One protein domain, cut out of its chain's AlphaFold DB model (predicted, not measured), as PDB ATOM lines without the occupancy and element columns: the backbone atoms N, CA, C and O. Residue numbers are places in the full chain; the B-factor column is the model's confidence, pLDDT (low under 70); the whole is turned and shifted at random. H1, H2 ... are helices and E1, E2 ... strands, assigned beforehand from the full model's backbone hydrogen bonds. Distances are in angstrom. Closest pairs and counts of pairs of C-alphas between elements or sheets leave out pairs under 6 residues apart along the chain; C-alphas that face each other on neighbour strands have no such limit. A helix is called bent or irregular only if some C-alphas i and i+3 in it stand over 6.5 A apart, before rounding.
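This is residues 10 to 111 of the 114 residues of an uncharacterized protein of Amycolatopsis thailandensis (UniProt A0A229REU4). A strongly twisted sheet of four strands has one long helix, H1, packed over one face, and a shorter helix, H3, crosses H1 beyond the edge strand E4. A long loop, residues 52 to 70, reaches out to one end of the longest axis, and H3 lies at the other; H2 is a short turn between H1 and H3. The printed part has 102 residues with four named strands and then three named helices, E1 E2 E3 E4 H1 H2 H3; the sheet order is E1 - E2 - E3 - E4, antiparallel throughout, and the class is mixed, helices and strands. It is compact, with a radius of gyration of the C-alphas of 13.5 A, and spans 38 by 32 by 20 A.

Find C-alpha 16 at (-60.031, 121.475, 34.051), where E1, residues 16 to 21, begins its 16.3 A. E2, residues 24 to 32, runs 24.8 A, and E3, residues 44 to 51, runs 19.4 A and bends by 53 degrees at residue 48. E4, residues 71 to 74, covers 9.5 A. Look next at C-alpha 78 at (-68.052, 122.158, 43.835): from there H1, residues 78 to 93, runs 23.2 A, with a kink of 25 degrees near residue 85; it is irregular, with C-alphas 79 and 82 7.2 A apart. H2 is residues 95 to 98, 5.1 A long, and H3, residues 103 to 110, runs 10.5 A to C-alpha 110 at (-52.320, 128.686, 52.096).

Begin with the sheet, a meander, each strand the antiparallel neighbour of the one before. In the hairpin of E1 and E2, N 19 and O 26 are 3.1 A apart, within hydrogen-bond range. In the hairpin of E2 and E3 look at N 29 and O 47, 2.9 A, and in that of E3 and E4 at N 71 and O 48, 2.8 A. H1 is on one face of the sheet, two layers, a helix over a sheet; its closest C-alphas to E4 are Ala 84 and Ala 74, 5.4 A apart. With residues 86 to 91 alone H1 touches H3, about perpendicular at 79 degrees, the closest C-alphas being Ile 87 and Ala 110, 5.5 A. H3 only grazes the sheet, with its residues 103 to 107. H2 is not on the sheet and is close to H1 but not clearly touching, C-alphas 91 and 98 being 5.7 A apart. Every O i to N i+4 pair is within hydrogen-bond range in H3, and 10 of 12 in H1; H2 is too short for such a pair.

The C-alphas farthest apart, Asp 56 and Gln 108, are 39.2 A from each other. The printed part has no cut. The links E2 to E3, 11 residues, and E3 to E4, 19 residues, are long. Expect pLDDT under 70 at residues 11 to 15, 32 to 43 and 54 to 65; the mean of the printed part is 77.5.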
ATOM      1  N   TRP A  10     -60.706 128.431  33.969       73.75
ATOM      2  CA  TRP A  10     -61.451 127.269  33.488       73.75
ATOM      3  C   TRP A  10     -61.341 127.173  31.973       73.75
ATOM      4  O   TRP A  10     -61.520 128.173  31.280       73.75
ATOM      5  N   THR A  11     -61.103 125.970  31.466       65.19
ATOM      6  CA  THR A  11     -61.075 125.715  30.027       65.19
ATOM      7  C   THR A  11     -62.133 124.669  29.693       65.19
ATOM      8  O   THR A  11     -61.965 123.489  29.999       65.19
ATOM      9  N   ASP A  12     -63.250 125.108  29.095       57.16
ATOM     10  CA  ASP A  12     -64.383 124.233  28.740       57.16
ATOM     11  C   ASP A  12     -63.960 123.089  27.814       57.16
ATOM     12  O   ASP A  12     -64.476 121.980  27.920       57.16
ATOM     13  N   GLU A  13     -62.968 123.339  26.959       54.84
ATOM     14  CA  GLU A  13     -62.368 122.327  26.094       54.84
ATOM     15  C   GLU A  13     -61.679 121.216  26.903       54.84
ATOM     16  O   GLU A  13     -61.798 120.048  26.553       54.84
ATOM     17  N   GLN A  14     -61.002 121.535  28.011       53.38
ATOM     18  CA  GLN A  14     -60.198 120.563  28.767       53.38
ATOM     19  C   GLN A  14     -60.936 119.958  29.971       53.38
ATOM     20  O   GLN A  14     -60.493 118.949  30.518       53.38
ATOM     21  N   GLY A  15     -62.027 120.578  30.429       68.12
ATOM     22  CA  GLY A  15     -62.739 120.145  31.635       68.12
ATOM     23  C   GLY A  15     -61.921 120.293  32.926       68.12
ATOM     24  O   GLY A  15     -62.152 119.563  33.891       68.12
ATOM     25  N   LEU A  16     -60.959 121.219  32.946       77.88
ATOM     26  CA  LEU A  16     -60.031 121.475  34.051       77.88
ATOM     27  C   LEU A  16     -59.625 122.958  34.081       77.88
ATOM     28  O   LEU A  16     -59.836 123.704  33.116       77.88
ATOM     29  N   TYR A  17     -59.056 123.399  35.204       84.19
ATOM     30  CA  TYR A  17     -58.474 124.738  35.309       84.19
ATOM     31  C   TYR A  17     -56.980 124.691  34.983       84.19
ATOM     32  O   TYR A  17     -56.262 123.901  35.594       84.19
ATOM     33  N   LEU A  18     -56.515 125.552  34.078       84.94
ATOM     34  CA  LEU A  18     -55.104 125.653  33.693       84.94
ATOM     35  C   LEU A  18     -54.491 126.976  34.134       84.94
ATOM     36  O   LEU A  18     -55.167 128.003  34.203       84.94
ATOM     37  N   THR A  19     -53.190 126.941  34.400       87.12
ATOM     38  CA  THR A  19     -52.340 128.130  34.484       87.12
ATOM     39  C   THR A  19     -50.897 127.761  34.153       87.12
ATOM     40  O   THR A  19     -50.500 126.604  34.299       87.12
ATOM     41  N   GLU A  20     -50.107 128.733  33.713       85.56
ATOM     42  CA  GLU A  20     -48.668 128.582  33.517       85.56
ATOM     43  C   GLU A  20     -47.929 129.442  34.542       85.56
ATOM     44  O   GLU A  20     -48.260 130.611  34.759       85.56
ATOM     45  N   HIS A  21     -46.924 128.859  35.188       84.06
ATOM     46  CA  HIS A  21     -46.058 129.568  36.116       84.06
ATOM     47  C   HIS A  21     -44.651 128.975  36.085       84.06
ATOM     48  O   HIS A  21     -44.496 127.756  36.163       84.06
ATOM     49  N   ASP A  22     -43.637 129.836  35.955       83.75
ATOM     50  CA  ASP A  22     -42.221 129.460  35.856       83.75
ATOM     51  C   ASP A  22     -41.973 128.320  34.845       83.75
ATOM     52  O   ASP A  22     -41.353 127.303  35.160       83.75
ATOM     53  N   TYR A  23     -42.497 128.482  33.621       81.69
ATOM     54  CA  TYR A  23     -42.398 127.512  32.515       81.69
ATOM     55  C   TYR A  23     -43.023 126.135  32.801       81.69
ATOM     56  O   TYR A  23     -42.799 125.178  32.062       81.69
ATOM     57  N   THR A  24     -43.804 126.018  33.876       84.31
ATOM     58  CA  THR A  24     -44.551 124.809  34.226       84.31
ATOM     59  C   THR A  24     -46.036 125.062  34.024       84.31
ATOM     60  O   THR A  24     -46.589 126.030  34.553       84.31
ATOM     61  N   VAL A  25     -46.701 124.168  33.295       87.00
ATOM     62  CA  VAL A  25     -48.159 124.179  33.171       87.00
ATOM     63  C   VAL A  25     -48.759 123.387  34.325       87.00
ATOM     64  O   VAL A  25     -48.354 122.259  34.614       87.00
ATOM     65  N   TRP A  26     -49.742 123.979  34.984       89.56
ATOM     66  CA  TRP A  26     -50.444 123.408  36.121       89.56
ATOM     67  C   TRP A  26     -51.903 123.173  35.764       89.56
ATOM     68  O   TRP A  26     -52.545 124.030  35.158       89.56
ATOM     69  N   ALA A  27     -52.430 122.023  36.176       88.81
ATOM     70  CA  ALA A  27     -53.807 121.627  35.929       88.81
ATOM     71  C   ALA A  27     -54.510 121.273  37.240       88.81
ATOM     72  O   ALA A  27     -54.119 120.336  37.933       88.81
ATOM     73  N   LEU A  28     -55.564 122.011  37.580       89.06
ATOM     74  CA  LEU A  28     -56.470 121.666  38.671       89.06
ATOM     75  C   LEU A  28     -57.675 120.917  38.094       89.06
ATOM     76  O   LEU A  28     -58.502 121.495  37.384       89.06
ATOM     77  N   ALA A  29     -57.765 119.633  38.428       84.00
ATOM     78  CA  ALA A  29     -58.766 118.707  37.921       84.00
ATOM     79  C   ALA A  29     -59.579 118.083  39.061       84.00
ATOM     80  O   ALA A  29     -59.115 117.966  40.198       84.00
ATOM     81  N   ALA A  30     -60.806 117.678  38.744       79.94
ATOM     82  CA  ALA A  30     -61.657 116.908  39.641       79.94
ATOM     83  C   ALA A  30     -61.544 115.417  39.275       79.94
ATOM     84  O   ALA A  30     -61.771 115.037  38.127       79.94
ATOM     85  N   HIS A  31     -61.163 114.574  40.232       73.31
ATOM     86  CA  HIS A  31     -61.008 113.129  40.074       73.31
ATOM     87  C   HIS A  31     -62.140 112.410  40.795       73.31
ATOM     88  O   HIS A  31     -62.315 112.570  42.001       73.31
ATOM     89  N   SER A  32     -62.889 111.572  40.079       63.62
ATOM     90  CA  SER A  32     -63.925 110.768  40.722       63.62
ATOM     91  C   SER A  32     -63.310 109.694  41.616       63.62
ATOM     92  O   SER A  32     -62.582 108.823  41.134       63.62
ATOM     93  N   VAL A  33     -63.641 109.720  42.911       52.50
ATOM     94  CA  VAL A  33     -63.213 108.699  43.890       52.50
ATOM     95  C   VAL A  33     -63.725 107.305  43.491       52.50
ATOM     96  O   VAL A  33     -63.092 106.291  43.779       52.50
ATOM     97  N   HIS A  34     -64.831 107.249  42.740       48.59
ATOM     98  CA  HIS A  34     -65.301 106.048  42.060       48.59
ATOM     99  C   HIS A  34     -64.816 106.073  40.607       48.59
ATOM    100  O   HIS A  34     -65.432 106.713  39.754       48.59
ATOM    101  N   ARG A  35     -63.704 105.375  40.323       42.97
ATOM    102  CA  ARG A  35     -63.141 105.215  38.968       42.97
ATOM    103  C   ARG A  35     -64.258 104.957  37.943       42.97
ATOM    104  O   ARG A  35     -64.829 103.870  37.937       42.97
ATOM    105  N   GLY A  36     -64.543 105.925  37.067       40.16
ATOM    106  CA  GLY A  36     -65.331 105.665  35.856       40.16
ATOM    107  C   GLY A  36     -66.447 106.634  35.466       40.16
ATOM    108  O   GLY A  36     -67.204 106.282  34.565       40.16
ATOM    109  N   LYS A  37     -66.593 107.828  36.054       41.28
ATOM    110  CA  LYS A  37     -67.547 108.820  35.519       41.28
ATOM    111  C   LYS A  37     -66.877 110.160  35.235       41.28
ATOM    112  O   LYS A  37     -66.504 110.890  36.140       41.28
ATOM    113  N   SER A  38     -66.739 110.452  33.945       44.53
ATOM    114  CA  SER A  38     -66.423 111.763  33.389       44.53
ATOM    115  C   SER A  38     -67.613 112.700  33.621       44.53
ATOM    116  O   SER A  38     -68.576 112.698  32.851       44.53
ATOM    117  N   GLY A  39     -67.590 113.442  34.722       52.97
ATOM    118  CA  GLY A  39     -68.599 114.448  35.042       52.97
ATOM    119  C   GLY A  39     -68.630 114.757  36.532       52.97
ATOM    120  O   GLY A  39     -68.594 113.831  37.335       52.97
ATOM    121  N   TRP A  40     -68.736 116.051  36.860       52.22
ATOM    122  CA  TRP A  40     -68.734 116.594  38.221       52.22
ATOM    123  C   TRP A  40     -69.715 115.844  39.133       52.22
ATOM    124  O   TRP A  40     -70.916 116.119  39.145       52.22
ATOM    125  N   SER A  41     -69.204 114.901  39.914       55.06
ATOM    126  CA  SER A  41     -69.938 114.182  40.941       55.06
ATOM    127  C   SER A  41     -69.706 114.828  42.307       55.06
ATOM    128  O   SER A  41     -68.683 115.463  42.573       55.06
ATOM    129  N   SER A  42     -70.640 114.629  43.237       56.56
ATOM    130  CA  SER A  42     -70.460 115.011  44.645       56.56
ATOM    131  C   SER A  42     -69.315 114.261  45.341       56.56
ATOM    132  O   SER A  42     -69.003 114.581  46.488       56.56
ATOM    133  N   THR A  43     -68.706 113.285  44.658       62.16
ATOM    134  CA  THR A  43     -67.570 112.481  45.115       62.16
ATOM    135  C   THR A  43     -66.271 112.799  44.378       62.16
ATOM    136  O   THR A  43     -65.297 112.090  44.586       62.16
ATOM    137  N   ASP A  44     -66.228 113.834  43.533       71.88
ATOM    138  CA  ASP A  44     -64.995 114.172  42.820       71.88
ATOM    139  C   ASP A  44     -64.069 115.012  43.692       71.88
ATOM    140  O   ASP A  44     -64.415 116.140  44.048       71.88
ATOM    141  N   GLU A  45     -62.909 114.458  44.029       84.31
ATOM    142  CA  GLU A  45     -61.834 115.107  44.776       84.31
ATOM    143  C   GLU A  45     -61.020 116.040  43.886       84.31
ATOM    144  O   GLU A  45     -60.841 115.795  42.696       84.31
ATOM    145  N   TRP A  46     -60.492 117.115  44.466       86.94
ATOM    146  CA  TRP A  46     -59.683 118.076  43.728       86.94
ATOM    147  C   TRP A  46     -58.212 117.702  43.784       86.94
ATOM    148  O   TRP A  46     -57.647 117.554  44.872       86.94
ATOM    149  N   HIS A  47     -57.597 117.599  42.610       90.25
ATOM    150  CA  HIS A  47     -56.189 117.281  42.439       90.25
ATOM    151  C   HIS A  47     -55.487 118.366  41.625       90.25
ATOM    152  O   HIS A  47     -56.031 118.880  40.649       90.25
ATOM    153  N   LEU A  48     -54.266 118.708  42.029       91.44
ATOM    154  CA  LEU A  48     -53.376 119.569  41.259       91.44
ATOM    155  C   LEU A  48     -52.306 118.719  40.584       91.44
ATOM    156  O   LEU A  48     -51.608 117.966  41.259       91.44
ATOM    157  N   HIS A  49     -52.150 118.905  39.284       90.81
ATOM    158  CA  HIS A  49     -51.200 118.195  38.445       90.81
ATOM    159  C   HIS A  49     -50.196 119.160  37.837       90.81
ATOM    160  O   HIS A  49     -50.533 120.310  37.531       90.81
ATOM    161  N   ARG A  50     -48.990 118.658  37.574       88.25
ATOM    162  CA  ARG A  50     -48.154 119.209  36.507       88.25
ATOM    163  C   ARG A  50     -48.635 118.627  35.182       88.25
ATOM    164  O   ARG A  50     -48.824 117.412  35.071       88.25
ATOM    165  N   ALA A  51     -48.849 119.494  34.202       84.06
ATOM    166  CA  ALA A  51     -49.103 119.094  32.829       84.06
ATOM    167  C   ALA A  51     -47.781 119.129  32.057       84.06
ATOM    168  O   ALA A  51     -46.972 120.035  32.259       84.06
ATOM    169  N   TYR A  52     -47.579 118.158  31.169       79.69
ATOM    170  CA  TYR A  52     -46.391 118.055  30.323       79.69
ATOM    171  C   TYR A  52     -46.767 118.276  28.860       79.69
ATOM    172  O   TYR A  52     -46.897 117.313  28.106       79.69
ATOM    173  N   PRO A  53     -46.977 119.542  28.467       71.31
ATOM    174  CA  PRO A  53     -46.786 119.995  27.106       71.31
ATOM    175  C   PRO A  53     -45.865 119.168  26.211       71.31
ATOM    176  O   PRO A  53     -44.681 119.037  26.517       71.31
ATOM    177  N   ASP A  54     -46.364 118.698  25.068       69.56
ATOM    178  CA  ASP A  54     -45.477 118.361  23.955       69.56
ATOM    179  C   ASP A  54     -44.936 119.675  23.352       69.56
ATOM    180  O   ASP A  54     -45.745 120.504  22.917       69.56
ATOM    181  N   PRO A  55     -43.609 119.909  23.354       63.62
ATOM    182  CA  PRO A  55     -43.016 121.146  22.848       63.62
ATOM    183  C   PRO A  55     -43.264 121.382  21.350       63.62
ATOM    184  O   PRO A  55     -43.229 122.535  20.921       63.62
ATOM    185  N   ASP A  56     -43.543 120.333  20.570       63.34
ATOM    186  CA  ASP A  56     -43.784 120.429  19.125       63.34
ATOM    187  C   ASP A  56     -45.260 120.721  18.787       63.34
ATOM    188  O   ASP A  56     -45.605 120.996  17.633       63.34
ATOM    189  N   ASN A  57     -46.151 120.690  19.782       59.69
ATOM    190  CA  ASN A  57     -47.588 120.833  19.584       59.69
ATOM    191  C   ASN A  57     -48.039 122.268  19.904       59.69
ATOM    192  O   ASN A  57     -48.245 122.656  21.056       59.69
ATOM    193  N   VAL A  58     -48.174 123.088  18.858       47.78
ATOM    194  CA  VAL A  58     -48.534 124.509  18.963       47.78
ATOM    195  C   VAL A  58     -50.044 124.649  19.194       47.78
ATOM    196  O   VAL A  58     -50.812 124.895  18.269       47.78
ATOM    197  N   GLY A  59     -50.480 124.460  20.441       52.06
ATOM    198  CA  GLY A  59     -51.880 124.586  20.856       52.06
ATOM    199  C   GLY A  59     -52.364 123.363  21.631       52.06
ATOM    200  O   GLY A  59     -52.580 122.291  21.069       52.06
ATOM    201  N   TRP A  60     -52.549 123.522  22.941       52.22
ATOM    202  CA  TRP A  60     -52.961 122.441  23.838       52.22
ATOM    203  C   TRP A  60     -54.369 121.944  23.495       52.22
ATOM    204  O   TRP A  60     -55.343 122.670  23.684       52.22
ATOM    205  N   THR A  61     -54.502 120.701  23.025       45.69
ATOM    206  CA  THR A  61     -55.813 120.124  22.691       45.69
ATOM    207  C   THR A  61     -56.434 119.395  23.887       45.69
ATOM    208  O   THR A  61     -55.750 118.698  24.640       45.69
ATOM    209  N   ALA A  62     -57.741 119.583  24.071       41.41
ATOM    210  CA  ALA A  62     -58.607 118.977  25.087       41.41
ATOM    211  C   ALA A  62     -58.275 117.517  25.455       41.41
ATOM    212  O   ALA A  62     -58.286 116.654  24.583       41.41
ATOM    213  N   GLY A  63     -58.038 117.213  26.737       52.69
ATOM    214  CA  GLY A  63     -57.999 115.833  27.257       52.69
ATOM    215  C   GLY A  63     -56.787 114.990  26.838       52.69
ATOM    216  O   GLY A  63     -56.762 113.788  27.098       52.69
ATOM    217  N   THR A  64     -55.786 115.604  26.202       60.19
ATOM    218  CA  THR A  64     -54.574 114.919  25.712       60.19
ATOM    219  C   THR A  64     -53.301 115.327  26.441       60.19
ATOM    220  O   THR A  64     -52.255 114.724  26.212       60.19
ATOM    221  N   LEU A  65     -53.380 116.316  27.339       69.44
ATOM    222  CA  LEU A  65     -52.238 116.738  28.139       69.44
ATOM    223  C   LEU A  65     -51.809 115.591  29.062       69.44
ATOM    224  O   LEU A  65     -52.598 115.177  29.916       69.44
ATOM    225  N   PRO A  66     -50.570 115.088  28.938       76.69
ATOM    226  CA  PRO A  66     -50.025 114.169  29.915       76.69
ATOM    227  C   PRO A  66     -49.992 114.881  31.267       76.69
ATOM    228  O   PRO A  66     -49.325 115.905  31.425       76.69
ATOM    229  N   LEU A  67     -50.742 114.357  32.230       80.31
ATOM    230  CA  LEU A  67     -50.724 114.818  33.612       80.31
ATOM    231  C   LEU A  67     -49.882 113.854  34.445       80.31
ATOM    232  O   LEU A  67     -49.862 112.648  34.186       80.31
ATOM    233  N   ASP A  68     -49.208 114.366  35.473       84.69
ATOM    234  CA  ASP A  68     -48.684 113.489  36.519       84.69
ATOM    235  C   ASP A  68     -49.819 112.839  37.338       84.69
ATOM    236  O   ASP A  68     -51.013 113.017  37.086       84.69
ATOM    237  N   HIS A  69     -49.439 112.083  38.368       80.62
ATOM    238  CA  HIS A  69     -50.379 111.414  39.271       80.62
ATOM    239  C   HIS A  69     -51.311 112.382  40.024       80.62
ATOM    240  O   HIS A  69     -52.343 111.945  40.533       80.62
ATOM    241  N   GLY A  70     -50.971 113.671  40.086       84.94
ATOM    242  CA  GLY A  70     -51.715 114.688  40.808       84.94
ATOM    243  C   GLY A  70     -51.570 114.589  42.319       84.94
ATOM    244  O   GLY A  70     -51.600 113.515  42.921       84.94
ATOM    245  N   ARG A  71     -51.472 115.743  42.970       88.50
ATOM    246  CA  ARG A  71     -51.567 115.864  44.424       88.50
ATOM    247  C   ARG A  71     -53.018 116.120  44.811       88.50
ATOM    248  O   ARG A  71     -53.607 117.082  44.332       88.50
ATOM    249  N   TRP A  72     -53.558 115.330  45.739       90.12
ATOM    250  CA  TRP A  72     -54.845 115.629  46.373       90.12
ATOM    251  C   TRP A  72     -54.763 116.937  47.178       90.12
ATOM    252  O   TRP A  72     -53.884 117.096  48.037       90.12
ATOM    253  N   ILE A  73     -55.673 117.876  46.907       89.94
ATOM    254  CA  ILE A  73     -55.679 119.206  47.535       89.94
ATOM    255  C   ILE A  73     -56.995 119.578  48.221       89.94
ATOM    256  O   ILE A  73     -56.976 120.412  49.124       89.94
ATOM    257  N   ALA A  74     -58.134 118.996  47.845       88.06
ATOM    258  CA  ALA A  74     -59.375 119.224  48.575       88.06
ATOM    259  C   ALA A  74     -60.367 118.073  48.416       88.06
ATOM    260  O   ALA A  74     -60.417 117.392  47.393       88.06
ATOM    261  N   GLY A  75     -61.201 117.912  49.447       82.56
ATOM    262  CA  GLY A  75     -62.306 116.963  49.445       82.56
ATOM    263  C   GLY A  75     -63.366 117.297  48.391       82.56
ATOM    264  O   GLY A  75     -63.307 118.341  47.735       82.56
ATOM    265  N   PRO A  76     -64.371 116.429  48.236       80.31
ATOM    266  CA  PRO A  76     -65.088 116.386  46.984       80.31
ATOM    267  C   PRO A  76     -66.126 117.492  46.776       80.31
ATOM    268  O   PRO A  76     -66.650 118.091  47.727       80.31
ATOM    269  N   GLY A  77     -66.458 117.718  45.504       75.75
ATOM    270  CA  GLY A  77     -67.578 118.541  45.051       75.75
ATOM    271  C   GLY A  77     -67.282 120.039  44.899       75.75
ATOM    272  O   GLY A  77     -66.294 120.584  45.396       75.75
ATOM    273  N   ARG A  78     -68.203 120.740  44.222       78.12
ATOM    274  CA  ARG A  78     -68.052 122.158  43.835       78.12
ATOM    275  C   ARG A  78     -67.878 123.126  44.997       78.12
ATOM    276  O   ARG A  78     -67.179 124.121  44.846       78.12
ATOM    277  N   ARG A  79     -68.456 122.823  46.161       82.44
ATOM    278  CA  ARG A  79     -68.290 123.638  47.378       82.44
ATOM    279  C   ARG A  79     -66.829 123.773  47.819       82.44
ATOM    280  O   ARG A  79     -66.485 124.747  48.466       82.44
ATOM    281  N   ASN A  80     -65.980 122.806  47.463       86.00
ATOM    282  CA  ASN A  80     -64.561 122.808  47.807       86.00
ATOM    283  C   ASN A  80     -63.681 123.448  46.722       86.00
ATOM    284  O   ASN A  80     -62.473 123.530  46.917       86.00
ATOM    285  N   LEU A  81     -64.250 123.925  45.606       85.25
ATOM    286  CA  LEU A  81     -63.475 124.505  44.506       85.25
ATOM    287  C   LEU A  81     -62.681 125.744  44.942       85.25
ATOM    288  O   LEU A  81     -61.519 125.873  44.573       85.25
ATOM    289  N   ALA A  82     -63.284 126.659  45.707       87.44
ATOM    290  CA  ALA A  82     -62.601 127.882  46.141       87.44
ATOM    291  C   ALA A  82     -61.389 127.551  47.031       87.44
ATOM    292  O   ALA A  82     -60.264 127.977  46.754       87.44
ATOM    293  N   ARG A  83     -61.588 126.643  47.995       89.62
ATOM    294  CA  ARG A  83     -60.513 126.038  48.791       89.62
ATOM    295  C   ARG A  83     -59.442 125.368  47.921       89.62
ATOM    296  O   ARG A  83     -58.257 125.579  48.159       89.62
ATOM    297  N   ALA A  84     -59.840 124.584  46.920       90.44
ATOM    298  CA  ALA A  84     -58.925 123.910  46.003       90.44
ATOM    299  C   ALA A  84     -58.072 124.916  45.214       90.44
ATOM    300  O   ALA A  84     -56.851 124.795  45.194       90.44
ATOM    301  N   LYS A  85     -58.685 125.959  44.638       90.44
ATOM    302  CA  LYS A  85     -57.971 127.034  43.934       90.44
ATOM    303  C   LYS A  85     -56.979 127.762  44.840       90.44
ATOM    304  O   LYS A  85     -55.861 128.023  44.409       90.44
ATOM    305  N   ARG A  86     -57.353 128.049  46.092       90.69
ATOM    306  CA  ARG A  86     -56.471 128.707  47.072       90.69
ATOM    307  C   ARG A  86     -55.232 127.866  47.379       90.69
ATOM    308  O   ARG A  86     -54.111 128.358  47.287       90.69
ATOM    309  N   ILE A  87     -55.436 126.589  47.700       92.62
ATOM    310  CA  ILE A  87     -54.337 125.654  47.976       92.62
ATOM    311  C   ILE A  87     -53.457 125.488  46.733       92.62
ATOM    312  O   ILE A  87     -52.232 125.524  46.840       92.62
ATOM    313  N   ALA A  88     -54.066 125.361  45.551       93.06
ATOM    314  CA  ALA A  88     -53.335 125.258  44.298       93.06
ATOM    315  C   ALA A  88     -52.475 126.499  44.028       93.06
ATOM    316  O   ALA A  88     -51.293 126.351  43.748       93.06
ATOM    317  N   ALA A  89     -53.021 127.707  44.187       92.00
ATOM    318  CA  ALA A  89     -52.271 128.948  44.003       92.00
ATOM    319  C   ALA A  89     -51.032 129.016  44.912       92.00
ATOM    320  O   ALA A  89     -49.953 129.389  44.455       92.00
ATOM    321  N   TRP A  90     -51.156 128.588  46.175       92.44
ATOM    322  CA  TRP A  90     -50.014 128.537  47.087       92.44
ATOM    323  C   TRP A  90     -48.951 127.522  46.642       92.44
ATOM    324  O   TRP A  90     -47.763 127.847  46.655       92.44
ATOM    325  N   ILE A  91     -49.359 126.319  46.214       93.56
ATOM    326  CA  ILE A  91     -48.433 125.283  45.720       93.56
ATOM    327  C   ILE A  91     -47.702 125.766  44.468       93.56
ATOM    328  O   ILE A  91     -46.488 125.609  44.377       93.56
ATOM    329  N   ILE A  92     -48.430 126.373  43.530       92.69
ATOM    330  CA  ILE A  92     -47.873 126.872  42.271       92.69
ATOM    331  C   ILE A  92     -46.838 127.965  42.549       92.69
ATOM    332  O   ILE A  92     -45.781 127.948  41.936       92.69
ATOM    333  N   ALA A  93     -47.086 128.852  43.517       90.44
ATOM    334  CA  ALA A  93     -46.122 129.876  43.922       90.44
ATOM    335  C   ALA A  93     -44.905 129.318  44.692       90.44
ATOM    336  O   ALA A  93     -43.878 129.986  44.787       90.44
ATOM    337  N   ASN A  94     -45.018 128.122  45.288       92.25
ATOM    338  CA  ASN A  94     -44.013 127.560  46.198       92.25
ATOM    339  C   ASN A  94     -43.734 126.060  45.946       92.25
ATOM    340  O   ASN A  94     -43.750 125.269  46.898       92.25
ATOM    341  N   PRO A  95     -43.432 125.623  44.707       90.50
ATOM    342  CA  PRO A  95     -43.402 124.201  44.362       90.50
ATOM    343  C   PRO A  95     -42.352 123.424  45.170       90.50
ATOM    344  O   PRO A  95     -42.648 122.371  45.730       90.50
ATOM    345  N   GLY A  96     -41.151 123.986  45.345       90.44
ATOM    346  CA  GLY A  96     -40.087 123.353  46.136       90.44
ATOM    347  C   GLY A  96     -40.340 123.326  47.652       90.44
ATOM    348  O   GLY A  96     -39.702 122.554  48.372       90.44
ATOM    349  N   ALA A  97     -41.235 124.170  48.174       91.69
ATOM    350  CA  ALA A  97     -41.690 124.070  49.562       91.69
ATOM    351  C   ALA A  97     -42.772 122.990  49.686       91.69
ATOM    352  O   ALA A  97     -42.658 122.108  50.534       91.69
ATOM    353  N   ALA A  98     -43.755 123.000  48.780       90.69
ATOM    354  CA  ALA A  98     -44.842 122.026  48.738       90.69
ATOM    355  C   ALA A  98     -44.345 120.572  48.635       90.69
ATOM    356  O   ALA A  98     -44.905 119.683  49.279       90.69
ATOM    357  N   ASP A  99     -43.266 120.324  47.885       90.50
ATOM    358  CA  ASP A  99     -42.661 118.990  47.740       90.50
ATOM    359  C   ASP A  99     -42.086 118.432  49.058       90.50
ATOM    360  O   ASP A  99     -41.935 117.221  49.201       90.50
ATOM    361  N   ARG A 100     -41.813 119.293  50.048       94.06
ATOM    362  CA  ARG A 100     -41.276 118.920  51.369       94.06
ATOM    363  C   ARG A 100     -42.310 118.972  52.492       94.06
ATOM    364  O   ARG A 100     -41.964 118.680  53.632       94.06
ATOM    365  N   MET A 101     -43.548 119.352  52.179       91.62
ATOM    366  CA  MET A 101     -44.611 119.569  53.156       91.62
ATOM    367  C   MET A 101     -45.733 118.542  53.012       91.62
ATOM    368  O   MET A 101     -46.173 118.172  51.913       91.62
ATOM    369  N   MET A 102     -46.249 118.133  54.163       92.25
ATOM    370  CA  MET A 102     -47.474 117.367  54.295       92.25
ATOM    371  C   MET A 102     -48.681 118.231  53.922       92.25
ATOM    372  O   MET A 102     -48.660 119.459  54.000       92.25
ATOM    373  N   HIS A 103     -49.784 117.580  53.549       89.38
ATOM    374  CA  HIS A 103     -50.994 118.282  53.117       89.38
ATOM    375  C   HIS A 103     -51.493 119.321  54.142       89.38
ATOM    376  O   HIS A 103     -51.827 120.437  53.761       89.38
ATOM    377  N   HIS A 104     -51.528 118.986  55.437       89.31
ATOM    378  CA  HIS A 104     -52.034 119.901  56.468       89.31
ATOM    379  C   HIS A 104     -51.163 121.158  56.634       89.31
ATOM    380  O   HIS A 104     -51.702 122.242  56.842       89.31
ATOM    381  N   GLU A 105     -49.843 121.036  56.479       92.62
ATOM    382  CA  GLU A 105     -48.912 122.167  56.548       92.62
ATOM    383  C   GLU A 105     -49.137 123.126  55.372       92.62
ATOM    384  O   GLU A 105     -49.133 124.342  55.541       92.62
ATOM    385  N   ILE A 106     -49.397 122.577  54.181       90.88
ATOM    386  CA  ILE A 106     -49.736 123.361  52.987       90.88
ATOM    387  C   ILE A 106     -51.066 124.087  53.180       90.88
ATOM    388  O   ILE A 106     -51.169 125.267  52.861       90.88
ATOM    389  N   VAL A 107     -52.087 123.402  53.706       89.69
ATOM    390  CA  VAL A 107     -53.396 124.017  53.981       89.69
ATOM    391  C   VAL A 107     -53.247 125.193  54.941       89.69
ATOM    392  O   VAL A 107     -53.829 126.245  54.696       89.69
ATOM    393  N   GLN A 108     -52.447 125.034  55.996       90.75
ATOM    394  CA  GLN A 108     -52.171 126.110  56.943       90.75
ATOM    395  C   GLN A 108     -51.423 127.274  56.279       90.75
ATOM    396  O   GLN A 108     -51.793 128.428  56.476       90.75
ATOM    397  N   ALA A 109     -50.406 126.984  55.465       89.62
ATOM    398  CA  ALA A 109     -49.625 128.004  54.767       89.62
ATOM    399  C   ALA A 109     -50.429 128.754  53.689       89.62
ATOM    400  O   ALA A 109     -50.199 129.941  53.464       89.62
ATOM    401  N   ALA A 110     -51.396 128.086  53.055       88.38
ATOM    402  CA  ALA A 110     -52.320 128.686  52.096       88.38
ATOM    403  C   ALA A 110     -53.387 129.583  52.759       88.38
ATOM    404  O   ALA A 110     -54.062 130.338  52.058       88.38
ATOM    405  N   GLY A 111     -53.543 129.504  54.086       85.06
ATOM    406  CA  GLY A 111     -54.506 130.283  54.862       85.06
ATOM    407  C   GLY A 111     -55.955 129.783  54.776       85.06
ATOM    408  O   GLY A 111     -56.326 128.941  53.943       85.06
TER     409      GLY A 111